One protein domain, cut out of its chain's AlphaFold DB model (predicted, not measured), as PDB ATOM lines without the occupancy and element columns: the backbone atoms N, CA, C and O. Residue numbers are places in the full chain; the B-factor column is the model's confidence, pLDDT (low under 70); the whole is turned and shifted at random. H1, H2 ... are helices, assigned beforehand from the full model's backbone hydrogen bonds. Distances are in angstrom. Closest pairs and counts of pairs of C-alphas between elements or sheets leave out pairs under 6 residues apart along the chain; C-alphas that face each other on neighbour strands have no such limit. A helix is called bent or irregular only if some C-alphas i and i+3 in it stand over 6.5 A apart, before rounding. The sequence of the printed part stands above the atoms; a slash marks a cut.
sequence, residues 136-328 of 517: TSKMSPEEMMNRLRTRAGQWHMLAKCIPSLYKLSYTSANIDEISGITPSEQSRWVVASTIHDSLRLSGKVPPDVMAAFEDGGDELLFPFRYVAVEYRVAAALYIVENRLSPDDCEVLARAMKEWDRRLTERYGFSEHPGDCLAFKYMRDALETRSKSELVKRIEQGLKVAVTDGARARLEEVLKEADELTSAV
ATOM      1  N   THR A 136     273.173 296.162 217.922       59.56
ATOM      2  CA  THR A 136     274.374 295.328 218.010       59.56
ATOM      3  C   THR A 136     274.507 294.341 216.844       59.56
ATOM      4  O   THR A 136     275.612 294.140 216.362       59.56
ATOM      5  N   SER A 137     273.414 293.796 216.302       60.84
ATOM      6  CA  SER A 137     273.435 292.843 215.176       60.84
ATOM      7  C   SER A 137     273.924 293.467 213.864       60.84
ATOM      8  O   SER A 137     274.318 292.747 212.951       60.84
ATOM      9  N   LYS A 138     273.912 294.802 213.762       67.88
ATOM     10  CA  LYS A 138     274.402 295.555 212.597       67.88
ATOM     11  C   LYS A 138     275.854 296.025 212.757       67.88
ATOM     12  O   LYS A 138     276.434 296.507 211.787       67.88
ATOM     13  N   MET A 139     276.441 295.910 213.951       77.50
ATOM     14  CA  MET A 139     277.798 296.388 214.240       77.50
ATOM     15  C   MET A 139     278.855 295.350 213.867       77.50
ATOM     16  O   MET A 139     278.645 294.143 213.989       77.50
ATOM     17  N   SER A 140     280.033 295.825 213.452       87.06
ATOM     18  CA  SER A 140     281.179 294.936 213.243       87.06
ATOM     19  C   SER A 140     281.707 294.389 214.585       87.06
ATOM     20  O   SER A 140     281.589 295.065 215.613       87.06
ATOM     21  N   PRO A 141     282.340 293.199 214.607       85.75
ATOM     22  CA  PRO A 141     282.902 292.628 215.837       85.75
ATOM     23  C   PRO A 141     283.969 293.533 216.474       85.75
ATOM     24  O   PRO A 141     284.064 293.635 217.697       85.75
ATOM     25  N   GLU A 142     284.744 294.239 215.645       87.31
ATOM     26  CA  GLU A 142     285.751 295.210 216.084       87.31
ATOM     27  C   GLU A 142     285.113 296.431 216.755       87.31
ATOM     28  O   GLU A 142     285.608 296.904 217.779       87.31
ATOM     29  N   GLU A 143     283.981 296.909 216.232       88.81
ATOM     30  CA  GLU A 143     283.240 298.023 216.824       88.81
ATOM     31  C   GLU A 143     282.619 297.635 218.174       88.81
ATOM     32  O   GLU A 143     282.740 298.394 219.139       88.81
ATOM     33  N   MET A 144     282.023 296.440 218.280       89.00
ATOM     34  CA  MET A 144     281.518 295.907 219.555       89.00
ATOM     35  C   MET A 144     282.630 295.843 220.605       89.00
ATOM     36  O   MET A 144     282.457 296.299 221.737       89.00
ATOM     37  N   MET A 145     283.791 295.310 220.218       90.06
ATOM     38  CA  MET A 145     284.948 295.175 221.095       90.06
ATOM     39  C   MET A 145     285.515 296.538 221.509       90.06
ATOM     40  O   MET A 145     285.883 296.735 222.669       90.06
ATOM     41  N   ASN A 146     285.547 297.507 220.588       90.94
ATOM     42  CA  ASN A 146     285.966 298.868 220.894       90.94
ATOM     43  C   ASN A 146     285.016 299.531 221.904       90.94
ATOM     44  O   ASN A 146     285.492 300.108 222.876       90.94
ATOM     45  N   ARG A 147     283.691 299.375 221.749       90.69
ATOM     46  CA  ARG A 147     282.703 299.905 222.711       90.69
ATOM     47  C   ARG A 147     282.856 299.309 224.107       90.69
ATOM     48  O   ARG A 147     282.750 300.050 225.084       90.69
ATOM     49  N   LEU A 148     283.118 298.001 224.204       92.19
ATOM     50  CA  LEU A 148     283.395 297.332 225.481       92.19
ATOM     51  C   LEU A 148     284.673 297.881 226.126       92.19
ATOM     52  O   LEU A 148     284.652 298.259 227.295       92.19
ATOM     53  N   ARG A 149     285.757 298.011 225.350       92.06
ATOM     54  CA  ARG A 149     287.042 298.557 225.817       92.06
ATOM     55  C   ARG A 149     286.918 299.998 226.312       92.06
ATOM     56  O   ARG A 149     287.466 300.342 227.354       92.06
ATOM     57  N   THR A 150     286.215 300.852 225.570       91.81
ATOM     58  CA  THR A 150     286.029 302.260 225.945       91.81
ATOM     59  C   THR A 150     284.916 302.463 226.971       91.81
ATOM     60  O   THR A 150     284.695 303.599 227.379       91.81
ATOM     61  N   ARG A 151     284.185 301.400 227.353       88.94
ATOM     62  CA  ARG A 151     282.947 301.457 228.151       88.94
ATOM     63  C   ARG A 151     281.984 302.546 227.651       88.94
ATOM     64  O   ARG A 151     281.405 303.305 228.423       88.94
ATOM     65  N   ALA A 152     281.843 302.650 226.327       83.62
ATOM     66  CA  ALA A 152     281.072 303.714 225.686       83.62
ATOM     67  C   ALA A 152     279.579 303.360 225.630       83.62
ATOM     68  O   ALA A 152     279.093 302.823 224.633       83.62
ATOM     69  N   GLY A 153     278.858 303.660 226.711       85.25
ATOM     70  CA  GLY A 153     277.411 303.474 226.829       85.25
ATOM     71  C   GLY A 153     276.992 302.973 228.210       85.25
ATOM     72  O   GLY A 153     277.828 302.736 229.078       85.25
ATOM     73  N   GLN A 154     275.685 302.796 228.407       90.88
ATOM     74  CA  GLN A 154     275.145 302.186 229.625       90.88
ATOM     75  C   GLN A 154     275.476 300.688 229.668       90.88
ATOM     76  O   GLN A 154     275.489 300.013 228.632       90.88
ATOM     77  N   TRP A 155     275.699 300.152 230.872       93.06
ATOM     78  CA  TRP A 155     276.133 298.763 231.074       93.06
ATOM     79  C   TRP A 155     275.197 297.749 230.397       93.06
ATOM     80  O   TRP A 155     275.667 296.794 229.787       93.06
ATOM     81  N   HIS A 156     273.880 297.979 230.416       91.00
ATOM     82  CA  HIS A 156     272.895 297.059 229.842       91.00
ATOM     83  C   HIS A 156     272.877 297.077 228.308       91.00
ATOM     84  O   HIS A 156     272.500 296.083 227.697       91.00
ATOM     85  N   MET A 157     273.317 298.170 227.672       90.25
ATOM     86  CA  MET A 157     273.513 298.231 226.219       90.25
ATOM     87  C   MET A 157     274.815 297.535 225.818       90.25
ATOM     88  O   MET A 157     274.842 296.778 224.851       90.25
ATOM     89  N   LEU A 158     275.881 297.742 226.597       91.38
ATOM     90  CA  LEU A 158     277.170 297.069 226.409       91.38
ATOM     91  C   LEU A 158     277.063 295.553 226.631       91.38
ATOM     92  O   LEU A 158     277.662 294.777 225.889       91.38
ATOM     93  N   ALA A 159     276.248 295.121 227.596       92.56
ATOM     94  CA  ALA A 159     275.995 293.716 227.902       92.56
ATOM     95  C   ALA A 159     275.518 292.915 226.682       92.56
ATOM     96  O   ALA A 159     275.874 291.748 226.539       92.56
ATOM     97  N   LYS A 160     274.755 293.540 225.777       91.06
ATOM     98  CA  LYS A 160     274.223 292.897 224.569       91.06
ATOM     99  C   LYS A 160     275.290 292.588 223.515       91.06
ATOM    100  O   LYS A 160     275.114 291.670 222.718       91.06
ATOM    101  N   CYS A 161     276.429 293.280 223.544       90.94
ATOM    102  CA  CYS A 161     277.565 292.960 222.678       90.94
ATOM    103  C   CYS A 161     278.199 291.606 223.038       90.94
ATOM    104  O   CYS A 161     278.722 290.925 222.161       90.94
ATOM    105  N   ILE A 162     278.148 291.191 224.310       92.19
ATOM    106  CA  ILE A 162     278.848 289.993 224.797       92.19
ATOM    107  C   ILE A 162     278.269 288.701 224.177       92.19
ATOM    108  O   ILE A 162     279.044 287.947 223.584       92.19
ATOM    109  N   PRO A 163     276.944 288.432 224.208       92.12
ATOM    110  CA  PRO A 163     276.372 287.266 223.534       92.12
ATOM    111  C   PRO A 163     276.611 287.274 222.021       92.12
ATOM    112  O   PRO A 163     276.859 286.218 221.439       92.12
ATOM    113  N   SER A 164     276.580 288.448 221.383       90.88
ATOM    114  CA  SER A 164     276.863 288.595 219.949       90.88
ATOM    115  C   SER A 164     278.312 288.226 219.612       90.88
ATOM    116  O   SER A 164     278.551 287.505 218.645       90.88
ATOM    117  N   LEU A 165     279.278 288.613 220.449       90.62
ATOM    118  CA  LEU A 165     280.678 288.197 220.316       90.62
ATOM    119  C   LEU A 165     280.863 286.690 220.555       90.62
ATOM    120  O   LEU A 165     281.616 286.046 219.824       90.62
ATOM    121  N   TYR A 166     280.137 286.090 221.504       91.94
ATOM    122  CA  TYR A 166     280.161 284.634 221.700       91.94
ATOM    123  C   TYR A 166     279.666 283.866 220.469       91.94
ATOM    124  O   TYR A 166     280.278 282.867 220.090       91.94
ATOM    125  N   LYS A 167     278.612 284.351 219.794       90.44
ATOM    126  CA  LYS A 167     278.130 283.767 218.525       90.44
ATOM    127  C   LYS A 167     279.192 283.815 217.420       90.44
ATOM    128  O   LYS A 167     279.239 282.933 216.569       90.44
ATOM    129  N   LEU A 168     280.080 284.806 217.469       89.75
ATOM    130  CA  LEU A 168     281.201 284.990 216.543       89.75
ATOM    131  C   LEU A 168     282.476 284.240 216.974       89.75
ATOM    132  O   LEU A 168     283.557 284.519 216.463       89.75
ATOM    133  N   SER A 169     282.360 283.266 217.886       90.44
ATOM    134  CA  SER A 169     283.466 282.433 218.389       90.44
ATOM    135  C   SER A 169     284.532 283.173 219.213       90.44
ATOM    136  O   SER A 169     285.636 282.655 219.393       90.44
ATOM    137  N   TYR A 170     284.226 284.352 219.764       91.19
ATOM    138  CA  TYR A 170     285.086 284.962 220.781       91.19
ATOM    139  C   TYR A 170     284.893 284.251 222.123       91.19
ATOM    140  O   TYR A 170     283.770 284.055 222.578       91.19
ATOM    141  N   THR A 171     285.988 283.885 222.787       92.56
ATOM    142  CA  THR A 171     285.952 283.314 224.143       92.56
ATOM    143  C   THR A 171     285.872 284.431 225.188       92.56
ATOM    144  O   THR A 171     286.402 285.519 224.970       92.56
ATOM    145  N   SER A 172     285.294 284.159 226.362       92.38
ATOM    146  CA  SER A 172     285.269 285.105 227.495       92.38
ATOM    147  C   SER A 172     286.658 285.624 227.885       92.38
ATOM    148  O   SER A 172     286.799 286.803 228.199       92.38
ATOM    149  N   ALA A 173     287.691 284.778 227.793       93.19
ATOM    150  CA  ALA A 173     289.088 285.165 228.003       93.19
ATOM    151  C   ALA A 173     289.585 286.186 226.963       93.19
ATOM    152  O   ALA A 173     290.262 287.140 227.327       93.19
ATOM    153  N   ASN A 174     289.196 286.037 225.692       92.31
ATOM    154  CA  ASN A 174     289.575 286.982 224.635       92.31
ATOM    155  C   ASN A 174     288.895 288.340 224.856       92.31
ATOM    156  O   ASN A 174     289.495 289.383 224.621       92.31
ATOM    157  N   ILE A 175     287.635 288.333 225.303       92.38
ATOM    158  CA  ILE A 175     286.914 289.566 225.641       92.38
ATOM    159  C   ILE A 175     287.590 290.252 226.832       92.38
ATOM    160  O   ILE A 175     287.795 291.462 226.784       92.38
ATOM    161  N   ASP A 176     287.976 289.505 227.864       95.25
ATOM    162  CA  ASP A 176     288.677 290.038 229.038       95.25
ATOM    163  C   ASP A 176     290.039 290.642 228.666       95.25
ATOM    164  O   ASP A 176     290.305 291.801 228.967       95.25
ATOM    165  N   GLU A 177     290.862 289.927 227.898       94.44
ATOM    166  CA  GLU A 177     292.184 290.409 227.471       94.44
ATOM    167  C   GLU A 177     292.109 291.725 226.679       94.44
ATOM    168  O   GLU A 177     292.963 292.602 226.815       94.44
ATOM    169  N   ILE A 178     291.068 291.886 225.857       90.75
ATOM    170  CA  ILE A 178     290.937 293.032 224.954       90.75
ATOM    171  C   ILE A 178     290.180 294.205 225.602       90.75
ATOM    172  O   ILE A 178     290.530 295.366 225.356       90.75
ATOM    173  N   SER A 179     289.139 293.928 226.392       92.19
ATOM    174  CA  SER A 179     288.250 294.946 226.981       92.19
ATOM    175  C   SER A 179     288.496 295.217 228.469       92.19
ATOM    176  O   SER A 179     288.083 296.264 228.963       92.19
ATOM    177  N   GLY A 180     289.165 294.306 229.182       91.62
ATOM    178  CA  GLY A 180     289.366 294.349 230.633       91.62
ATOM    179  C   GLY A 180     288.118 294.012 231.457       91.62
ATOM    180  O   GLY A 180     288.092 294.291 232.656       91.62
ATOM    181  N   ILE A 181     287.064 293.487 230.826       92.56
ATOM    182  CA  ILE A 181     285.838 293.054 231.501       92.56
ATOM    183  C   ILE A 181     286.010 291.590 231.887       92.56
ATOM    184  O   ILE A 181     286.032 290.712 231.023       92.56
ATOM    185  N   THR A 182     286.070 291.316 233.187       94.62
ATOM    186  CA  THR A 182     286.325 289.957 233.684       94.62
ATOM    187  C   THR A 182     285.212 288.980 233.282       94.62
ATOM    188  O   THR A 182     284.050 289.382 233.186       94.62
ATOM    189  N   PRO A 183     285.481 287.669 233.135       94.00
ATOM    190  CA  PRO A 183     284.441 286.689 232.809       94.00
ATOM    191  C   PRO A 183     283.257 286.683 233.794       94.00
ATOM    192  O   PRO A 183     282.112 286.445 233.399       94.00
ATOM    193  N   SER A 184     283.504 286.981 235.074       94.00
ATOM    194  CA  SER A 184     282.456 287.145 236.088       94.00
ATOM    195  C   SER A 184     281.574 288.370 235.845       94.00
ATOM    196  O   SER A 184     280.353 288.270 235.958       94.00
ATOM    197  N   GLU A 185     282.174 289.507 235.487       94.12
ATOM    198  CA  GLU A 185     281.459 290.742 235.145       94.12
ATOM    199  C   GLU A 185     280.674 290.562 233.839       94.12
ATOM    200  O   GLU A 185     279.494 290.894 233.791       94.12
ATOM    201  N   GLN A 186     281.260 289.892 232.838       94.38
ATOM    202  CA  GLN A 186     280.578 289.531 231.591       94.38
ATOM    203  C   GLN A 186     279.306 288.717 231.863       94.38
ATOM    204  O   GLN A 186     278.224 289.061 231.382       94.38
ATOM    205  N   SER A 187     279.401 287.651 232.668       94.75
ATOM    206  CA  SER A 187     278.230 286.840 233.024       94.75
ATOM    207  C   SER A 187     277.194 287.638 233.815       94.75
ATOM    208  O   SER A 187     275.996 287.406 233.641       94.75
ATOM    209  N   ARG A 188     277.631 288.541 234.699       94.69
ATOM    210  CA  ARG A 188     276.734 289.381 235.494       94.69
ATOM    211  C   ARG A 188     275.957 290.339 234.605       94.69
ATOM    212  O   ARG A 188     274.733 290.350 234.681       94.69
ATOM    213  N   TRP A 189     276.650 291.072 233.740       95.25
ATOM    214  CA  TRP A 189     276.062 292.032 232.811       95.25
ATOM    215  C   TRP A 189     275.042 291.378 231.892       95.25
ATOM    216  O   TRP A 189     273.926 291.875 231.787       95.25
ATOM    217  N   VAL A 190     275.380 290.231 231.293       94.81
ATOM    218  CA  VAL A 190     274.459 289.498 230.410       94.81
ATOM    219  C   VAL A 190     273.191 289.080 231.152       94.81
ATOM    220  O   VAL A 190     272.087 289.256 230.651       94.81
ATOM    221  N   VAL A 191     273.310 288.538 232.365       95.56
ATOM    222  CA  VAL A 191     272.126 288.114 233.125       95.56
ATOM    223  C   VAL A 191     271.320 289.322 233.603       95.56
ATOM    224  O   VAL A 191     270.099 289.343 233.447       95.56
ATOM    225  N   ALA A 192     271.973 290.341 234.154       95.69
ATOM    226  CA  ALA A 192     271.303 291.540 234.638       95.69
ATOM    227  C   ALA A 192     270.618 292.314 233.500       95.69
ATOM    228  O   ALA A 192     269.523 292.836 233.710       95.69
ATOM    229  N   SER A 193     271.178 292.325 232.285       94.88
ATOM    230  CA  SER A 193     270.560 292.997 231.139       94.88
ATOM    231  C   SER A 193     269.259 292.314 230.726       94.88
ATOM    232  O   SER A 193     268.285 293.004 230.449       94.88
ATOM    233  N   THR A 194     269.170 290.979 230.798       94.38
ATOM    234  CA  THR A 194     267.891 290.278 230.553       94.38
ATOM    235  C   THR A 194     266.816 290.633 231.584       94.38
ATOM    236  O   THR A 194     265.627 290.687 231.266       94.38
ATOM    237  N   ILE A 195     267.218 290.891 232.831       95.62
ATOM    238  CA  ILE A 195     266.307 291.318 233.896       95.62
ATOM    239  C   ILE A 195     265.858 292.753 233.626       95.62
ATOM    240  O   ILE A 195     264.658 293.016 233.632       95.62
ATOM    241  N   HIS A 196     266.792 293.647 233.305       94.88
ATOM    242  CA  HIS A 196     266.505 295.021 232.907       94.88
ATOM    243  C   HIS A 196     265.562 295.094 231.692       94.88
ATOM    244  O   HIS A 196     264.563 295.812 231.724       94.88
ATOM    245  N   ASP A 197     265.799 294.287 230.657       93.50
ATOM    246  CA  ASP A 197     264.920 294.196 229.487       93.50
ATOM    247  C   ASP A 197     263.528 293.679 229.874       93.50
ATOM    248  O   ASP A 197     262.524 294.210 229.402       93.50
ATOM    249  N   SER A 198     263.432 292.714 230.798       94.38
ATOM    250  CA  SER A 198     262.134 292.253 231.312       94.38
ATOM    251  C   SER A 198     261.369 293.341 232.082       94.38
ATOM    252  O   SER A 198     260.146 293.427 231.965       94.38
ATOM    253  N   LEU A 199     262.076 294.217 232.808       94.06
ATOM    254  CA  LEU A 199     261.485 295.388 233.463       94.06
ATOM    255  C   LEU A 199     260.985 296.398 232.427       94.06
ATOM    256  O   LEU A 199     259.838 296.841 232.511       94.06
ATOM    257  N   ARG A 200     261.799 296.691 231.408       91.94
ATOM    258  CA  ARG A 200     261.449 297.600 230.310       91.94
ATOM    259  C   ARG A 200     260.235 297.106 229.518       91.94
ATOM    260  O   ARG A 200     259.311 297.879 229.283       91.94
ATOM    261  N   LEU A 201     260.210 295.824 229.148       92.06
ATOM    262  CA  LEU A 201     259.115 295.195 228.399       92.06
ATOM    263  C   LEU A 201     257.803 295.151 229.185       92.06
ATOM    264  O   LEU A 201     256.731 295.187 228.589       92.06
ATOM    265  N   SER A 202     257.867 295.095 230.519       89.75
ATOM    266  CA  SER A 202     256.662 295.092 231.349       89.75
ATOM    267  C   SER A 202     255.839 296.382 231.217       89.75
ATOM    268  O   SER A 202     254.634 296.350 231.464       89.75
ATOM    269  N   GLY A 203     256.478 297.513 230.881       88.25
ATOM    270  CA  GLY A 203     255.850 298.837 230.776       88.25
ATOM    271  C   GLY A 203     255.271 299.396 232.085       88.25
ATOM    272  O   GLY A 203     254.670 300.465 232.076       88.25
ATOM    273  N   LYS A 204     255.423 298.684 233.209       90.00
ATOM    274  CA  LYS A 204     254.836 299.035 234.516       90.00
ATOM    275  C   LYS A 204     255.804 299.778 235.440       90.00
ATOM    276  O   LYS A 204     255.395 300.225 236.507       90.00
ATOM    277  N   VAL A 205     257.078 299.876 235.060       90.94
ATOM    278  CA  VAL A 205     258.117 300.529 235.863       90.94
ATOM    279  C   VAL A 205     258.185 302.019 235.497       90.94
ATOM    280  O   VAL A 205     258.336 302.331 234.315       90.94
ATOM    281  N   PRO A 206     258.084 302.945 236.470       93.06
ATOM    282  CA  PRO A 206     258.255 304.375 236.228       93.06
ATOM    283  C   PRO A 206     259.635 304.706 235.632       93.06
ATOM    284  O   PRO A 206     260.618 304.047 235.983       93.06
ATOM    285  N   PRO A 207     259.747 305.749 234.789       90.62
ATOM    286  CA  PRO A 207     261.019 306.128 234.172       90.62
ATOM    287  C   PRO A 207     262.091 306.486 235.210       90.62
ATOM    288  O   PRO A 207     263.242 306.100 235.041       90.62
ATOM    289  N   ASP A 208     261.709 307.117 236.324       92.19
ATOM    290  CA  ASP A 208     262.627 307.477 237.414       92.19
ATOM    291  C   ASP A 208     263.264 306.243 238.075       92.19
ATOM    292  O   ASP A 208     264.430 306.256 238.463       92.19
ATOM    293  N   VAL A 209     262.504 305.147 238.173       93.69
ATOM    294  CA  VAL A 209     262.973 303.875 238.740       93.69
ATOM    295  C   VAL A 209     263.900 303.167 237.756       93.69
ATOM    296  O   VAL A 209     264.906 302.608 238.173       93.69
ATOM    297  N   MET A 210     263.609 303.227 236.453       93.50
ATOM    298  CA  MET A 210     264.518 302.707 235.424       93.50
ATOM    299  C   MET A 210     265.845 303.478 235.402       93.50
ATOM    300  O   MET A 210     266.900 302.851 235.340       93.50
ATOM    301  N   ALA A 211     265.801 304.810 235.533       92.38
ATOM    302  CA  ALA A 211     266.989 305.662 235.593       92.38
ATOM    303  C   ALA A 211     267.906 305.309 236.780       92.38
ATOM    304  O   ALA A 211     269.129 305.356 236.661       92.38
ATOM    305  N   ALA A 212     267.334 304.877 237.909       92.19
ATOM    306  CA  ALA A 212     268.099 304.449 239.081       92.19
ATOM    307  C   ALA A 212     268.947 303.180 238.849       92.19
ATOM    308  O   ALA A 212     269.879 302.938 239.610       92.19
ATOM    309  N   PHE A 213     268.655 302.384 237.813       94.25
ATOM    310  CA  PHE A 213     269.441 301.200 237.442       94.25
ATOM    311  C   PHE A 213     270.454 301.469 236.318       94.25
ATOM    312  O   PHE A 213     271.161 300.547 235.899       94.25
ATOM    313  N   GLU A 214     270.544 302.697 235.802       90.00
ATOM    314  CA  GLU A 214     271.501 303.038 234.743       90.00
ATOM    315  C   GLU A 214     272.950 303.014 235.236       90.00
ATOM    316  O   GLU A 214     273.839 302.633 234.473       90.00
ATOM    317  N   ASP A 215     273.173 303.357 236.508       87.69
ATOM    318  CA  ASP A 215     274.479 303.336 237.166       87.69
ATOM    319  C   ASP A 215     274.517 302.239 238.241       87.69
ATOM    320  O   ASP A 215     273.691 302.220 239.152       87.69
ATOM    321  N   GLY A 216     275.429 301.273 238.104       84.94
ATOM    322  CA  GLY A 216     275.580 300.149 239.045       84.94
ATOM    323  C   GLY A 216     274.368 299.209 239.175       84.94
ATOM    324  O   GLY A 216     274.305 298.390 240.094       84.94
ATOM    325  N   GLY A 217     273.381 299.302 238.277       90.81
ATOM    326  CA  GLY A 217     272.180 298.466 238.328       90.81
ATOM    327  C   GLY A 217     272.433 296.982 238.051       90.81
ATOM    328  O   GLY A 217     271.589 296.150 238.385       90.81
ATOM    329  N   ASP A 218     273.585 296.620 237.485       94.00
ATOM    330  CA  ASP A 218     273.954 295.229 237.235       94.00
ATOM    331  C   ASP A 218     274.085 294.432 238.539       94.00
ATOM    332  O   ASP A 218     273.592 293.305 238.619       94.00
ATOM    333  N   GLU A 219     274.672 295.022 239.583       94.12
ATOM    334  CA  GLU A 219     274.829 294.371 240.889       94.12
ATOM    335  C   GLU A 219     273.501 294.240 241.641       94.12
ATOM    336  O   GLU A 219     273.265 293.229 242.302       94.12
ATOM    337  N   LEU A 220     272.604 295.219 241.486       96.06
ATOM    338  CA  LEU A 220     271.284 295.221 242.126       96.06
ATOM    339  C   LEU A 220     270.315 294.233 241.461       96.06
ATOM    340  O   LEU A 220     269.541 293.559 242.141       96.06
ATOM    341  N   LEU A 221     270.346 294.130 240.128       96.31
ATOM    342  CA  LEU A 221     269.408 293.300 239.369       96.31
ATOM    343  C   LEU A 221     269.859 291.841 239.257       96.31
ATOM    344  O   LEU A 221     269.015 290.943 239.242       96.31
ATOM    345  N   PHE A 222     271.165 291.567 239.211       96.19
ATOM    346  CA  PHE A 222     271.700 290.213 239.027       96.19
ATOM    347  C   PHE A 222     271.158 289.138 239.999       96.19
ATOM    348  O   PHE A 222     270.912 288.005 239.551       96.19
ATOM    349  N   PRO A 223     270.927 289.417 241.300       96.25
ATOM    350  CA  PRO A 223     270.362 288.429 242.219       96.25
ATOM    351  C   PRO A 223     268.959 287.934 241.830       96.25
ATOM    352  O   PRO A 223     268.603 286.791 242.126       96.25
ATOM    353  N   PHE A 224     268.180 288.729 241.090       96.25
ATOM    354  CA  PHE A 224     266.794 288.418 240.712       96.25
ATOM    355  C   PHE A 224     266.664 287.447 239.529       96.25
ATOM    356  O   PHE A 224     265.555 287.156 239.076       96.25
ATOM    357  N   ARG A 225     267.771 286.865 239.051       94.44
ATOM    358  CA  ARG A 225     267.783 285.909 237.927       94.44
ATOM    359  C   ARG A 225     266.911 284.665 238.128       94.44
ATOM    360  O   ARG A 225     266.444 284.087 237.150       94.44
ATOM    361  N   TYR A 226     266.666 284.264 239.376       90.94
ATOM    362  CA  TYR A 226     265.811 283.116 239.718       90.94
ATOM    363  C   TYR A 226     264.391 283.510 240.152       90.94
ATOM    364  O   TYR A 226     263.577 282.634 240.451       90.94
ATOM    365  N   VAL A 227     264.096 284.811 240.195       94.19
ATOM    366  CA  VAL A 227     262.761 285.342 240.479       94.19
ATOM    367  C   VAL A 227     261.964 285.383 239.175       94.19
ATOM    368  O   VAL A 227     262.491 285.751 238.115       94.19
ATOM    369  N   ALA A 228     260.701 284.959 239.250       91.62
ATOM    370  CA  ALA A 228     259.791 284.925 238.110       91.62
ATOM    371  C   ALA A 228     259.537 286.345 237.568       91.62
ATOM    372  O   ALA A 228     259.637 287.323 238.311       91.62
ATOM    373  N   VAL A 229     259.261 286.466 236.266       92.31
ATOM    374  CA  VAL A 229     259.209 287.765 235.565       92.31
ATOM    375  C   VAL A 229     258.125 288.673 236.147       92.31
ATOM    376  O   VAL A 229     258.313 289.882 236.256       92.31
ATOM    377  N   GLU A 230     257.034 288.071 236.604       91.38
ATOM    378  CA  GLU A 230     255.858 288.712 237.180       91.38
ATOM    379  C   GLU A 230     256.198 289.508 238.449       91.38
ATOM    380  O   GLU A 230     255.633 290.575 238.684       91.38
ATOM    381  N   TYR A 231     257.173 289.033 239.230       93.19
ATOM    382  CA  TYR A 231     257.558 289.635 240.508       93.19
ATOM    383  C   TYR A 231     258.699 290.652 240.396       93.19
ATOM    384  O   TYR A 231     258.947 291.409 241.338       93.19
ATOM    385  N   ARG A 232     259.398 290.706 239.253       94.69
ATOM    386  CA  ARG A 232     260.568 291.584 239.066       94.69
ATOM    387  C   ARG A 232     260.207 293.064 239.142       94.69
ATOM    388  O   ARG A 232     260.979 293.834 239.697       94.69
ATOM    389  N   VAL A 233     259.031 293.452 238.646       95.69
ATOM    390  CA  VAL A 233     258.549 294.845 238.709       95.69
ATOM    391  C   VAL A 233     258.377 295.294 240.159       95.69
ATOM    392  O   VAL A 233     258.901 296.336 240.541       95.69
ATOM    393  N   ALA A 234     257.696 294.488 240.979       95.62
ATOM    394  CA  ALA A 234     257.505 294.795 242.394       95.62
ATOM    395  C   ALA A 234     258.849 294.861 243.135       95.62
ATOM    396  O   ALA A 234     259.069 295.774 243.927       95.62
ATOM    397  N   ALA A 235     259.771 293.939 242.835       96.25
ATOM    398  CA  ALA A 235     261.119 293.963 243.394       96.25
ATOM    399  C   ALA A 235     261.884 295.241 243.017       96.25
ATOM    400  O   ALA A 235     262.441 295.886 243.896       96.25
ATOM    401  N   ALA A 236     261.872 295.642 241.742       95.94
ATOM    402  CA  ALA A 236     262.565 296.839 241.265       95.94
ATOM    403  C   ALA A 236     262.069 298.117 241.958       95.94
ATOM    404  O   ALA A 236     262.880 298.926 242.406       95.94
ATOM    405  N   LEU A 237     260.747 298.263 242.108       95.94
ATOM    406  CA  LEU A 237     260.147 299.368 242.862       95.94
ATOM    407  C   LEU A 237     260.637 299.376 244.315       95.94
ATOM    408  O   LEU A 237     261.102 300.402 244.807       95.94
ATOM    409  N   TYR A 238     260.600 298.214 244.970       96.69
ATOM    410  CA  TYR A 238     260.994 298.077 246.369       96.69
ATOM    411  C   TYR A 238     262.488 298.358 246.605       96.69
ATOM    412  O   TYR A 238     262.838 298.972 247.615       96.69
ATOM    413  N   ILE A 239     263.365 297.945 245.678       96.44
ATOM    414  CA  ILE A 239     264.816 298.203 245.729       96.44
ATOM    415  C   ILE A 239     265.095 299.705 245.737       96.44
ATOM    416  O   ILE A 239     265.856 300.177 246.582       96.44
ATOM    417  N   VAL A 240     264.473 300.452 244.819       95.81
ATOM    418  CA  VAL A 240     264.694 301.900 244.683       95.81
ATOM    419  C   VAL A 240     264.062 302.666 245.844       95.81
ATOM    420  O   VAL A 240     264.702 303.554 246.407       95.81
ATOM    421  N   GLU A 241     262.849 302.291 246.257       95.38
ATOM    422  CA  GLU A 241     262.147 302.910 247.388       95.38
ATOM    423  C   GLU A 241     262.943 302.791 248.698       95.38
ATOM    424  O   GLU A 241     263.096 303.773 249.425       95.38
ATOM    425  N   ASN A 242     263.508 301.609 248.971       95.31
ATOM    426  CA  ASN A 242     264.231 301.328 250.215       95.31
ATOM    427  C   ASN A 242     265.752 301.504 250.099       95.31
ATOM    428  O   ASN A 242     266.457 301.308 251.088       95.31
ATOM    429  N   ARG A 243     266.258 301.889 248.918       94.50
ATOM    430  CA  ARG A 243     267.689 302.086 248.620       94.50
ATOM    431  C   ARG A 243     268.548 300.893 249.049       94.50
ATOM    432  O   ARG A 243     269.521 301.048 249.787       94.50
ATOM    433  N   LEU A 244     268.146 299.701 248.616       95.12
ATOM    434  CA  LEU A 244     268.807 298.459 249.011       95.12
ATOM    435  C   LEU A 244     270.233 298.369 248.457       95.12
ATOM    436  O   LEU A 244     270.494 298.754 247.318       95.12
ATOM    437  N   SER A 245     271.143 297.816 249.261       95.94
ATOM    438  CA  SER A 245     272.491 297.465 248.810       95.94
ATOM    439  C   SER A 245     272.480 296.188 247.947       95.94
ATOM    440  O   SER A 245     271.490 295.446 247.966       95.94
ATOM    441  N   PRO A 246     273.563 295.874 247.208       93.88
ATOM    442  CA  PRO A 246     273.674 294.611 246.470       93.88
ATOM    443  C   PRO A 246     273.490 293.367 247.357       93.88
ATOM    444  O   PRO A 246     272.802 292.421 246.965       93.88
ATOM    445  N   ASP A 247     274.021 293.398 248.583       95.81
ATOM    446  CA  ASP A 247     273.875 292.309 249.555       95.81
ATOM    447  C   ASP A 247     272.411 292.154 250.003       95.81
ATOM    448  O   ASP A 247     271.876 291.041 250.063       95.81
ATOM    449  N   ASP A 248     271.717 293.270 250.253       95.56
ATOM    450  CA  ASP A 248     270.293 293.257 250.611       95.56
ATOM    451  C   ASP A 248     269.422 292.756 249.451       95.56
ATOM    452  O   ASP A 248     268.444 292.038 249.674       95.56
ATOM    453  N   CYS A 249     269.789 293.082 248.207       96.38
ATOM    454  CA  CYS A 249     269.127 292.574 247.006       96.38
ATOM    455  C   CYS A 249     269.251 291.048 246.896       96.38
ATOM    456  O   CYS A 249     268.284 290.376 246.530       96.38
ATOM    457  N   GLU A 250     270.400 290.475 247.266       96.19
ATOM    458  CA  GLU A 250     270.565 289.021 247.318       96.19
ATOM    459  C   GLU A 250     269.686 288.375 248.394       96.19
ATOM    460  O   GLU A 250     269.021 287.363 248.134       96.19
ATOM    461  N   VAL A 251     269.628 288.973 249.587       96.94
ATOM    462  CA  VAL A 251     268.745 288.501 250.662       96.94
ATOM    463  C   VAL A 251     267.280 288.578 250.229       96.94
ATOM    464  O   VAL A 251     266.538 287.611 250.428       96.94
ATOM    465  N   LEU A 252     266.869 289.677 249.595       97.44
ATOM    466  CA  LEU A 252     265.507 289.874 249.108       97.44
ATOM    467  C   LEU A 252     265.138 288.861 248.021       97.44
ATOM    468  O   LEU A 252     264.104 288.203 248.130       97.44
ATOM    469  N   ALA A 253     265.989 288.675 247.009       96.94
ATOM    470  CA  ALA A 253     265.738 287.720 245.932       96.94
ATOM    471  C   ALA A 253     265.575 286.286 246.467       96.94
ATOM    472  O   ALA A 253     264.665 285.559 246.053       96.94
ATOM    473  N   ARG A 254     266.407 285.885 247.442       96.50
ATOM    474  CA  ARG A 254     266.271 284.590 248.131       96.50
ATOM    475  C   ARG A 254     264.989 284.512 248.960       96.50
ATOM    476  O   ARG A 254     264.322 283.481 248.926       96.50
ATOM    477  N   ALA A 255     264.626 285.577 249.675       96.75
ATOM    478  CA  ALA A 255     263.402 285.627 250.472       96.75
ATOM    479  C   ALA A 255     262.145 285.478 249.599       96.75
ATOM    480  O   ALA A 255     261.288 284.650 249.901       96.75
ATOM    481  N   MET A 256     262.081 286.198 248.476       96.62
ATOM    482  CA  MET A 256     260.999 286.079 247.494       96.62
ATOM    483  C   MET A 256     260.918 284.667 246.913       96.62
ATOM    484  O   MET A 256     259.834 284.090 246.828       96.62
ATOM    485  N   LYS A 257     262.063 284.064 246.559       95.50
ATOM    486  CA  LYS A 257     262.056 282.704 246.011       95.50
ATOM    487  C   LYS A 257     261.630 281.652 247.035       95.50
ATOM    488  O   LYS A 257     260.987 280.664 246.687       95.50
ATOM    489  N   GLU A 258     261.979 281.856 248.296       94.31
ATOM    490  CA  GLU A 258     261.593 280.947 249.366       94.31
ATOM    491  C   GLU A 258     260.107 281.082 249.731       94.31
ATOM    492  O   GLU A 258     259.455 280.072 249.995       94.31
ATOM    493  N   TRP A 259     259.554 282.297 249.682       95.62
ATOM    494  CA  TRP A 259     258.115 282.541 249.825       95.62
ATOM    495  C   TRP A 259     257.298 281.842 248.724       95.62
ATOM    496  O   TRP A 259     256.258 281.241 249.001       95.62
ATOM    497  N   ASP A 260     257.801 281.841 247.486       93.31
ATOM    498  CA  ASP A 260     257.203 281.122 246.352       93.31
ATOM    499  C   ASP A 260     257.184 279.594 246.581       93.31
ATOM    500  O   ASP A 260     256.201 278.917 246.282       93.31
ATOM    501  N   ARG A 261     258.235 279.040 247.203       93.69
ATOM    502  CA  ARG A 261     258.365 277.595 247.466       93.69
ATOM    503  C   ARG A 261     257.488 277.088 248.619       93.69
ATOM    504  O   ARG A 261     257.127 275.911 248.630       93.69
ATOM    505  N   ARG A 262     257.163 277.932 249.602       92.81
ATOM    506  CA  ARG A 262     256.507 277.524 250.861       92.81
ATOM    507  C   ARG A 262     255.037 277.934 250.938       92.81
ATOM    508  O   ARG A 262     254.635 278.736 251.780       92.81
ATOM    509  N   LEU A 263     254.218 277.327 250.083       90.31
ATOM    510  CA  LEU A 263     252.790 277.651 249.951       90.31
ATOM    511  C   LEU A 263     251.985 277.496 251.253       90.31
ATOM    512  O   LEU A 263     251.068 278.273 251.493       90.31
ATOM    513  N   THR A 264     252.319 276.510 252.090       88.94
ATOM    514  CA  THR A 264     251.584 276.203 253.329       88.94
ATOM    515  C   THR A 264     251.964 277.103 254.502       88.94
ATOM    516  O   THR A 264     251.142 277.337 255.380       88.94
ATOM    517  N   GLU A 265     253.200 277.601 254.534       88.94
ATOM    518  CA  GLU A 265     253.736 278.365 255.672       88.94
ATOM    519  C   GLU A 265     253.533 279.878 255.519       88.94
ATOM    520  O   GLU A 265     253.581 280.606 256.506       88.94
ATOM    521  N   ARG A 266     253.275 280.366 254.300       90.31
ATOM    522  CA  ARG A 266     253.160 281.802 253.993       90.31
ATOM    523  C   ARG A 266     251.822 282.448 254.382       90.31
ATOM    524  O   ARG A 266     251.513 283.539 253.912       90.31
ATOM    525  N   TYR A 267     251.003 281.790 255.204       90.88
ATOM    526  CA  TYR A 267     249.727 282.347 255.663       90.88
ATOM    527  C   TYR A 267     249.939 283.713 256.336       90.88
ATOM    528  O   TYR A 267     250.796 283.861 257.204       90.88
ATOM    529  N   GLY A 268     249.160 284.709 255.912       91.50
ATOM    530  CA  GLY A 268     249.286 286.092 256.373       91.50
ATOM    531  C   GLY A 268     250.296 286.945 255.595       91.50
ATOM    532  O   GLY A 268     250.228 288.160 255.709       91.50
ATOM    533  N   PHE A 269     251.166 286.367 254.759       96.31
ATOM    534  CA  PHE A 269     252.164 287.112 253.980       96.31
ATOM    535  C   PHE A 269     251.793 287.176 252.496       96.31
ATOM    536  O   PHE A 269     251.540 286.146 251.866       96.31
ATOM    537  N   SER A 270     251.798 288.381 251.921       95.50
ATOM    538  CA  SER A 270     251.529 288.584 250.493       95.50
ATOM    539  C   SER A 270     252.759 288.337 249.609       95.50
ATOM    540  O   SER A 270     253.871 288.155 250.097       95.50
ATOM    541  N   GLU A 271     252.557 288.373 248.290       94.56
ATOM    542  CA  GLU A 271     253.628 288.302 247.282       94.56
ATOM    543  C   GLU A 271     254.489 289.575 247.196       94.56
ATOM    544  O   GLU A 271     255.435 289.643 246.410       94.56
ATOM    545  N   HIS A 272     254.176 290.598 247.998       96.31
ATOM    546  CA  HIS A 272     254.940 291.835 248.032       96.31
ATOM    547  C   HIS A 272     256.377 291.578 248.532       96.31
ATOM    548  O   HIS A 272     256.546 290.872 249.532       96.31
ATOM    549  N   PRO A 273     257.428 292.171 247.926       97.00
ATOM    550  CA  PRO A 273     258.821 291.921 248.317       97.00
ATOM    551  C   PRO A 273     259.098 292.164 249.809       97.00
ATOM    552  O   PRO A 273     259.765 291.356 250.454       97.00
ATOM    553  N   GLY A 274     258.522 293.229 250.380       97.31
ATOM    554  CA  GLY A 274     258.616 293.518 251.816       97.31
ATOM    555  C   GLY A 274     257.997 292.434 252.709       97.31
ATOM    556  O   GLY A 274     258.609 292.027 253.695       97.31
ATOM    557  N   ASP A 275     256.844 291.877 252.325       97.62
ATOM    558  CA  ASP A 275     256.210 290.770 253.054       97.62
ATOM    559  C   ASP A 275     256.980 289.455 252.882       97.62
ATOM    560  O   ASP A 275     257.100 288.684 253.832       97.62
ATOM    561  N   CYS A 276     257.560 289.209 251.704       97.31
ATOM    562  CA  CYS A 276     258.445 288.064 251.481       97.31
ATOM    563  C   CYS A 276     259.677 288.128 252.398       97.31
ATOM    564  O   CYS A 276     260.098 287.121 252.972       97.31
ATOM    565  N   LEU A 277     260.247 289.325 252.567       97.31
ATOM    566  CA  LEU A 277     261.371 289.561 253.469       97.31
ATOM    567  C   LEU A 277     260.951 289.445 254.945       97.31
ATOM    568  O   LEU A 277     261.665 288.828 255.738       97.31
ATOM    569  N   ALA A 278     259.766 289.946 255.302       97.69
ATOM    570  CA  ALA A 278     259.167 289.770 256.624       97.69
ATOM    571  C   ALA A 278     258.955 288.285 256.965       97.69
ATOM    572  O   ALA A 278     259.315 287.842 258.056       97.69
ATOM    573  N   PHE A 279     258.451 287.499 256.010       97.75
ATOM    574  CA  PHE A 279     258.271 286.054 256.139       97.75
ATOM    575  C   PHE A 279     259.600 285.335 256.399       97.75
ATOM    576  O   PHE A 279     259.688 284.468 257.271       97.75
ATOM    577  N   LYS A 280     260.666 285.732 255.692       96.88
ATOM    578  CA  LYS A 280     262.020 285.223 255.948       96.88
ATOM    579  C   LYS A 280     262.459 285.522 257.382       96.88
ATOM    580  O   LYS A 280     262.933 284.615 258.060       96.88
ATOM    581  N   TYR A 281     262.291 286.757 257.858       97.31
ATOM    582  CA  TYR A 281     262.682 287.123 259.223       97.31
ATOM    583  C   TYR A 281     261.858 286.410 260.298       97.31
ATOM    584  O   TYR A 281     262.423 286.021 261.317       97.31
ATOM    585  N   MET A 282     260.565 286.177 260.059       96.38
ATOM    586  CA  MET A 282     259.730 285.355 260.938       96.38
ATOM    587  C   MET A 282     260.299 283.942 261.074       96.38
ATOM    588  O   MET A 282     260.454 283.444 262.185       96.38
ATOM    589  N   ARG A 283     260.640 283.293 259.956       95.69
ATOM    590  CA  ARG A 283     261.183 281.931 259.989       95.69
ATOM    591  C   ARG A 283     262.521 281.871 260.721       95.69
ATOM    592  O   ARG A 283     262.691 281.022 261.590       95.69
ATOM    593  N   ASP A 284     263.431 282.795 260.425       95.31
ATOM    594  CA  ASP A 284     264.709 282.882 261.137       95.31
ATOM    595  C   ASP A 284     264.499 283.058 262.653       95.31
ATOM    596  O   ASP A 284     265.262 282.527 263.458       95.31
ATOM    597  N   ALA A 285     263.453 283.788 263.055       94.25
ATOM    598  CA  ALA A 285     263.092 283.962 264.458       94.25
ATOM    599  C   ALA A 285     262.639 282.642 265.110       94.25
ATOM    600  O   ALA A 285     263.044 282.356 266.234       94.25
ATOM    601  N   LEU A 286     261.859 281.817 264.402       91.69
ATOM    602  CA  LEU A 286     261.374 280.517 264.891       91.69
ATOM    603  C   LEU A 286     262.486 279.462 265.019       91.69
ATOM    604  O   LEU A 286     262.400 278.571 265.859       91.69
ATOM    605  N   GLU A 287     263.540 279.563 264.211       92.00
ATOM    606  CA  GLU A 287     264.712 278.675 264.290       92.00
ATOM    607  C   GLU A 287     265.675 279.061 265.429       92.00
ATOM    608  O   GLU A 287     266.585 278.309 265.789       92.00
ATOM    609  N   THR A 288     265.481 280.240 266.018       89.94
ATOM    610  CA  THR A 288     266.369 280.796 267.030       89.94
ATOM    611  C   THR A 288     266.038 280.257 268.424       89.94
ATOM    612  O   THR A 288     264.895 280.274 268.866       89.94
ATOM    613  N   ARG A 289     267.062 279.824 269.176       83.25
ATOM    614  CA  ARG A 289     266.895 279.331 270.562       83.25
ATOM    615  C   ARG A 289     266.810 280.447 271.602       83.25
ATOM    616  O   ARG A 289     266.227 280.258 272.666       83.25
ATOM    617  N   SER A 290     267.448 281.583 271.331       87.38
ATOM    618  CA  SER A 290     267.498 282.723 272.243       87.38
ATOM    619  C   SER A 290     266.314 283.663 272.020       87.38
ATOM    620  O   SER A 290     266.134 284.197 270.927       87.38
ATOM    621  N   LYS A 291     265.561 283.962 273.085       86.75
ATOM    622  CA  LYS A 291     264.452 284.928 273.031       86.75
ATOM    623  C   LYS A 291     264.900 286.305 272.537       86.75
ATOM    624  O   LYS A 291     264.205 286.934 271.749       86.75
ATOM    625  N   SER A 292     266.058 286.786 272.989       88.56
ATOM    626  CA  SER A 292     266.537 288.126 272.621       88.56
ATOM    627  C   SER A 292     266.850 288.243 271.129       88.56
ATOM    628  O   SER A 292     266.683 289.310 270.543       88.56
ATOM    629  N   GLU A 293     267.285 287.153 270.504       92.06
ATOM    630  CA  GLU A 293     267.527 287.091 269.067       92.06
ATOM    631  C   GLU A 293     266.218 286.918 268.289       92.06
ATOM    632  O   GLU A 293     266.039 287.606 267.286       92.06
ATOM    633  N   LEU A 294     265.275 286.107 268.790       93.44
ATOM    634  CA  LEU A 294     263.923 285.991 268.233       93.44
ATOM    635  C   LEU A 294     263.257 287.369 268.134       93.44
ATOM    636  O   LEU A 294     262.838 287.766 267.049       93.44
ATOM    637  N   VAL A 295     263.241 288.141 269.228       93.38
ATOM    638  CA  VAL A 295     262.643 289.489 269.253       93.38
ATOM    639  C   VAL A 295     263.304 290.402 268.220       93.38
ATOM    640  O   VAL A 295     262.607 291.031 267.429       93.38
ATOM    641  N   LYS A 296     264.642 290.413 268.138       95.38
ATOM    642  CA  LYS A 296     265.369 291.209 267.133       95.38
ATOM    643  C   LYS A 296     264.989 290.833 265.700       95.38
ATOM    644  O   LYS A 296     264.879 291.716 264.851       95.38
ATOM    645  N   ARG A 297     264.811 289.541 265.407       96.00
ATOM    646  CA  ARG A 297     264.395 289.068 264.076       96.00
ATOM    647  C   ARG A 297     262.956 289.473 263.763       96.00
ATOM    648  O   ARG A 297     262.700 289.959 262.667       96.00
ATOM    649  N   ILE A 298     262.043 289.362 264.723       96.50
ATOM    650  CA  ILE A 298     260.660 289.817 264.544       96.50
ATOM    651  C   ILE A 298     260.594 291.336 264.338       96.50
ATOM    652  O   ILE A 298     259.912 291.790 263.423       96.50
ATOM    653  N   GLU A 299     261.365 292.125 265.087       95.94
ATOM    654  CA  GLU A 299     261.478 293.575 264.874       95.94
ATOM    655  C   GLU A 299     262.025 293.921 263.480       95.94
ATOM    656  O   GLU A 299     261.571 294.882 262.858       95.94
ATOM    657  N   GLN A 300     262.985 293.144 262.962       95.75
ATOM    658  CA  GLN A 300     263.443 293.273 261.572       95.75
ATOM    659  C   GLN A 300     262.309 292.983 260.583       95.75
ATOM    660  O   GLN A 300     262.131 293.742 259.634       95.75
ATOM    661  N   GLY A 301     261.513 291.940 260.832       96.38
ATOM    662  CA  GLY A 301     260.325 291.613 260.043       96.38
ATOM    663  C   GLY A 301     259.281 292.730 260.042       96.38
ATOM    664  O   GLY A 301     258.799 293.115 258.980       96.38
ATOM    665  N   LEU A 302     258.977 293.307 261.208       96.75
ATOM    666  CA  LEU A 302     257.971 294.364 261.350       96.75
ATOM    667  C   LEU A 302     258.356 295.651 260.611       96.75
ATOM    668  O   LEU A 302     257.474 296.347 260.112       96.75
ATOM    669  N   LYS A 303     259.656 295.952 260.497       96.25
ATOM    670  CA  LYS A 303     260.152 297.113 259.736       96.25
ATOM    671  C   LYS A 303     259.896 297.003 258.234       96.25
ATOM    672  O   LYS A 303     259.736 298.029 257.587       96.25
ATOM    673  N   VAL A 304     259.894 295.786 257.690       96.75
ATOM    674  CA  VAL A 304     259.776 295.545 256.241       96.75
ATOM    675  C   VAL A 304     258.386 295.057 255.822       96.75
ATOM    676  O   VAL A 304     258.060 295.108 254.637       96.75
ATOM    677  N   ALA A 305     257.562 294.616 256.777       96.81
ATOM    678  CA  ALA A 305     256.199 294.157 256.543       96.81
ATOM    679  C   ALA A 305     255.290 295.289 256.039       96.81
ATOM    680  O   ALA A 305     255.191 296.367 256.640       96.81
ATOM    681  N   VAL A 306     254.579 295.007 254.951       95.81
ATOM    682  CA  VAL A 306     253.707 295.954 254.252       95.81
ATOM    683  C   VAL A 306     252.247 295.696 254.589       95.81
ATOM    684  O   VAL A 306     251.532 296.646 254.911       95.81
ATOM    685  N   THR A 307     251.802 294.437 254.556       96.56
ATOM    686  CA  THR A 307     250.396 294.108 254.830       96.56
ATOM    687  C   THR A 307     250.101 293.961 256.320       96.56
ATOM    688  O   THR A 307     250.938 293.520 257.113       96.56
ATOM    689  N   ASP A 308     248.862 294.274 256.704       96.56
ATOM    690  CA  ASP A 308     248.397 294.098 258.083       96.56
ATOM    691  C   ASP A 308     248.367 292.619 258.492       96.56
ATOM    692  O   ASP A 308     248.624 292.296 259.648       96.56
ATOM    693  N   GLY A 309     248.138 291.708 257.537       95.62
ATOM    694  CA  GLY A 309     248.235 290.264 257.762       95.62
ATOM    695  C   GLY A 309     249.646 289.828 258.169       95.62
ATOM    696  O   GLY A 309     249.801 289.072 259.130       95.62
ATOM    697  N   ALA A 310     250.673 290.358 257.497       96.56
ATOM    698  CA  ALA A 310     252.064 290.034 257.795       96.56
ATOM    699  C   ALA A 310     252.469 290.570 259.173       96.56
ATOM    700  O   ALA A 310     253.106 289.863 259.957       96.56
ATOM    701  N   ARG A 311     252.049 291.800 259.502       97.19
ATOM    702  CA  ARG A 311     252.277 292.400 260.826       97.19
ATOM    703  C   ARG A 311     251.584 291.612 261.932       97.19
ATOM    704  O   ARG A 311     252.237 291.262 262.909       97.19
ATOM    705  N   ALA A 312     250.312 291.259 261.745       96.56
ATOM    706  CA  ALA A 312     249.559 290.469 262.715       96.56
ATOM    707  C   ALA A 312     250.227 289.114 262.989       96.56
ATOM    708  O   ALA A 312     250.341 288.710 264.145       96.56
ATOM    709  N   ARG A 313     250.730 288.437 261.947       95.25
ATOM    710  CA  ARG A 313     251.416 287.149 262.106       95.25
ATOM    711  C   ARG A 313     252.748 287.279 262.850       95.25
ATOM    712  O   ARG A 313     253.074 286.432 263.675       95.25
ATOM    713  N   LEU A 314     253.509 288.342 262.596       96.19
ATOM    714  CA  LEU A 314     254.741 288.640 263.336       96.19
ATOM    715  C   LEU A 314     254.470 288.963 264.814       96.19
ATOM    716  O   LEU A 314     255.196 288.498 265.691       96.19
ATOM    717  N   GLU A 315     253.416 289.729 265.100       95.69
ATOM    718  CA  GLU A 315     252.988 290.041 266.469       95.69
ATOM    719  C   GLU A 315     252.488 288.807 267.228       95.69
ATOM    720  O   GLU A 315     252.699 288.700 268.434       95.69
ATOM    721  N   GLU A 316     251.836 287.869 266.539       94.19
ATOM    722  CA  GLU A 316     251.414 286.588 267.110       94.19
ATOM    723  C   GLU A 316     252.622 285.774 267.586       94.19
ATOM    724  O   GLU A 316     252.663 285.379 268.749       94.19
ATOM    725  N   VAL A 317     253.659 285.635 266.751       93.00
ATOM    726  CA  VAL A 317     254.907 284.945 267.130       93.00
ATOM    727  C   VAL A 317     255.584 285.619 268.330       93.00
ATOM    728  O   VAL A 317     256.136 284.944 269.200       93.00
ATOM    729  N   LEU A 318     255.529 286.952 268.414       92.38
ATOM    730  CA  LEU A 318     256.069 287.688 269.558       92.38
ATOM    731  C   LEU A 318     255.298 287.385 270.855       92.38
ATOM    732  O   LEU A 318     255.919 287.150 271.892       92.38
ATOM    733  N   LYS A 319     253.961 287.342 270.790       90.62
ATOM    734  CA  LYS A 319     253.100 286.987 271.932       90.62
ATOM    735  C   LYS A 319     253.323 285.545 272.380       90.62
ATOM    736  O   LYS A 319     253.506 285.312 273.571       90.62
ATOM    737  N   GLU A 320     253.388 284.601 271.443       87.62
ATOM    738  CA  GLU A 320     253.686 283.194 271.737       87.62
ATOM    739  C   GLU A 320     255.037 283.047 272.455       87.62
ATOM    740  O   GLU A 320     255.149 282.322 273.446       87.62
ATOM    741  N   ALA A 321     256.065 283.786 272.023       83.94
ATOM    742  CA  ALA A 321     257.368 283.778 272.684       83.94
ATOM    743  C   ALA A 321     257.303 284.301 274.136       83.94
ATOM    744  O   ALA A 321     257.991 283.779 275.023       83.94
ATOM    745  N   ASP A 322     256.474 285.310 274.410       83.50
ATOM    746  CA  ASP A 322     256.242 285.831 275.762       83.50
ATOM    747  C   ASP A 322     255.456 284.853 276.649       83.50
ATOM    748  O   ASP A 322     255.819 284.651 277.818       83.50
ATOM    749  N   GLU A 323     254.447 284.185 276.091       79.94
ATOM    750  CA  GLU A 323     253.667 283.148 276.772       79.94
ATOM    751  C   GLU A 323     254.527 281.933 277.132       79.94
ATOM    752  O   GLU A 323     254.514 281.503 278.288       79.94
ATOM    753  N   LEU A 324     255.354 281.433 276.203       68.81
ATOM    754  CA  LEU A 324     256.287 280.335 276.482       68.81
ATOM    755  C   LEU A 324     257.264 280.694 277.604       68.81
ATOM    756  O   LEU A 324     257.544 279.867 278.468       68.81
ATOM    757  N   THR A 325     257.770 281.929 277.629       64.44
ATOM    758  CA  THR A 325     258.695 282.362 278.690       64.44
ATOM    759  C   THR A 325     258.004 282.362 280.053       64.44
ATOM    760  O   THR A 325     258.566 281.891 281.038       64.44
ATOM    761  N   SER A 326     256.765 282.855 280.093       61.38
ATOM    762  CA  SER A 326     255.959 282.923 281.312       61.38
ATOM    763  C   SER A 326     255.579 281.525 281.814       61.38
ATOM    764  O   SER A 326     255.608 281.271 283.020       61.38
ATOM    765  N   ALA A 327     255.311 280.594 280.892       57.19
ATOM    766  CA  ALA A 327     255.036 279.195 281.192       57.19
ATOM    767  C   ALA A 327     256.274 278.438 281.698       57.19
ATOM    768  O   ALA A 327     256.129 277.650 282.621       57.19
ATOM    769  N   VAL A 328     257.484 278.704 281.184       54.69
ATOM    770  CA  VAL A 328     258.738 278.065 281.651       54.69
ATOM    771  C   VAL A 328     259.114 278.477 283.082       54.69
ATOM    772  O   VAL A 328     259.734 277.700 283.807       54.69
TER     773      VAL A 328
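This is residues 136 to 328 of the 517 residues of an uncharacterized protein of Chlamydomonas eustigma (UniProt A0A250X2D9). Picture a loose rod of helices. At one end the short helices H1 to H4 cluster, with H2, H3 and H4 packed on the long helix H5, which lies across the rod; H7, H8 and H9 fill the middle, with the small H6 on H8; at the other end H10, H11 and H12 lie side by side as an up-and-down bundle. The printed part has 193 residues with twelve named helices, H1 to H12 in order along the chain, and no named strand; the class is all helix. The radius of gyration of the C-alphas is 21.1 A, and the spans are 74 by 32 by 26 A.

Start at H1, residues 141 to 149; it touches H3, residues 161 to 167, with the C-alphas of Met 144 and Cys 161 closest at 5.8 A. H1 also touches H4, residues 172 to 179, at Arg 149 and Ser 179, whose C-alphas are 4.0 A apart. Next look at the hub, H5, residues 183 to 202, which touches five other helices. H2, residues 155 to 159, touches it with the C-alphas of His 156 and Ser 193 closest at 4.9 A. H3 only just touches H5, with 3 pairs of C-alphas within 8 A, the closest being Ile 162 and Gln 186 at 7.0 A. H4 touches H5 with residues 183 to 186 of H5 alone, closest at the C-alphas of Ser 172 and Pro 183, 5.6 A, about perpendicular at 89 degrees. H7, residues 217 to 226, touches H5 with residues 188 to 196 of H5 alone, about perpendicular at 80 degrees, with the C-alphas of Ala 192 and Phe 222 closest at 4.6 A. H8, residues 229 to 242, touches H5 at Leu 199 and Val 233, the closest C-alphas, 6.0 A, residues 195 to 202 of H5 and 229 to 233 of H8 alone taking part. H6, residues 207 to 211, only just touches H8, with 3 pairs of C-alphas within 8 A, the closest being Val 209 and Val 240 at 6.5 A. H7, H8 and H9, residues 246 to 261, form an up-and-down bundle, each running against the one before it; H7 and H8 are a hairpin. H9 touches H10, residues 273 to 286, about perpendicular at 80 degrees, with the C-alphas of Met 256 and Cys 276 closest at 5.1 A. H10, H11, residues 291 to 304, and H12, residues 308 to 328, form a second up-and-down bundle; the C-alphas of Ala 278 and Gly 301 are the closest of H10 and H11, 4.1 A, at a shallow tilt of 6 degrees. Every O i to N i+4 pair is within hydrogen-bond range in H1 to H6, H9, H10 and H12; it is 2 of 6 in H7, beside 3 of 7 O i to N i+3 pairs, 8 of 10 in H8 and 9 of 10 in H11.

Find C-alpha 141, where H1 begins, at (282.902, 292.628, 215.837). H5 starts at C-alpha 183, (284.441, 286.689, 232.809), and runs 29.1 A to C-alpha 202. H7 is irregular, its C-alphas 223 and 226 being 7.4 A apart, and H8 only just is, with C-alphas 230 and 233 at 6.9 A. H9 runs 22.9 A, and H12 runs 30.3 A to C-alpha 328 at (258.738, 278.065, 281.651).

The two C-alphas farthest apart are those of Ser 140 and Ala 327, 74.5 A. The printed part has no cut; the link from H9 to H10, 11 residues, is long. Residues 136 to 138 and 324 to 328 have pLDDT under 70, against a mean of 91.8 for the printed part.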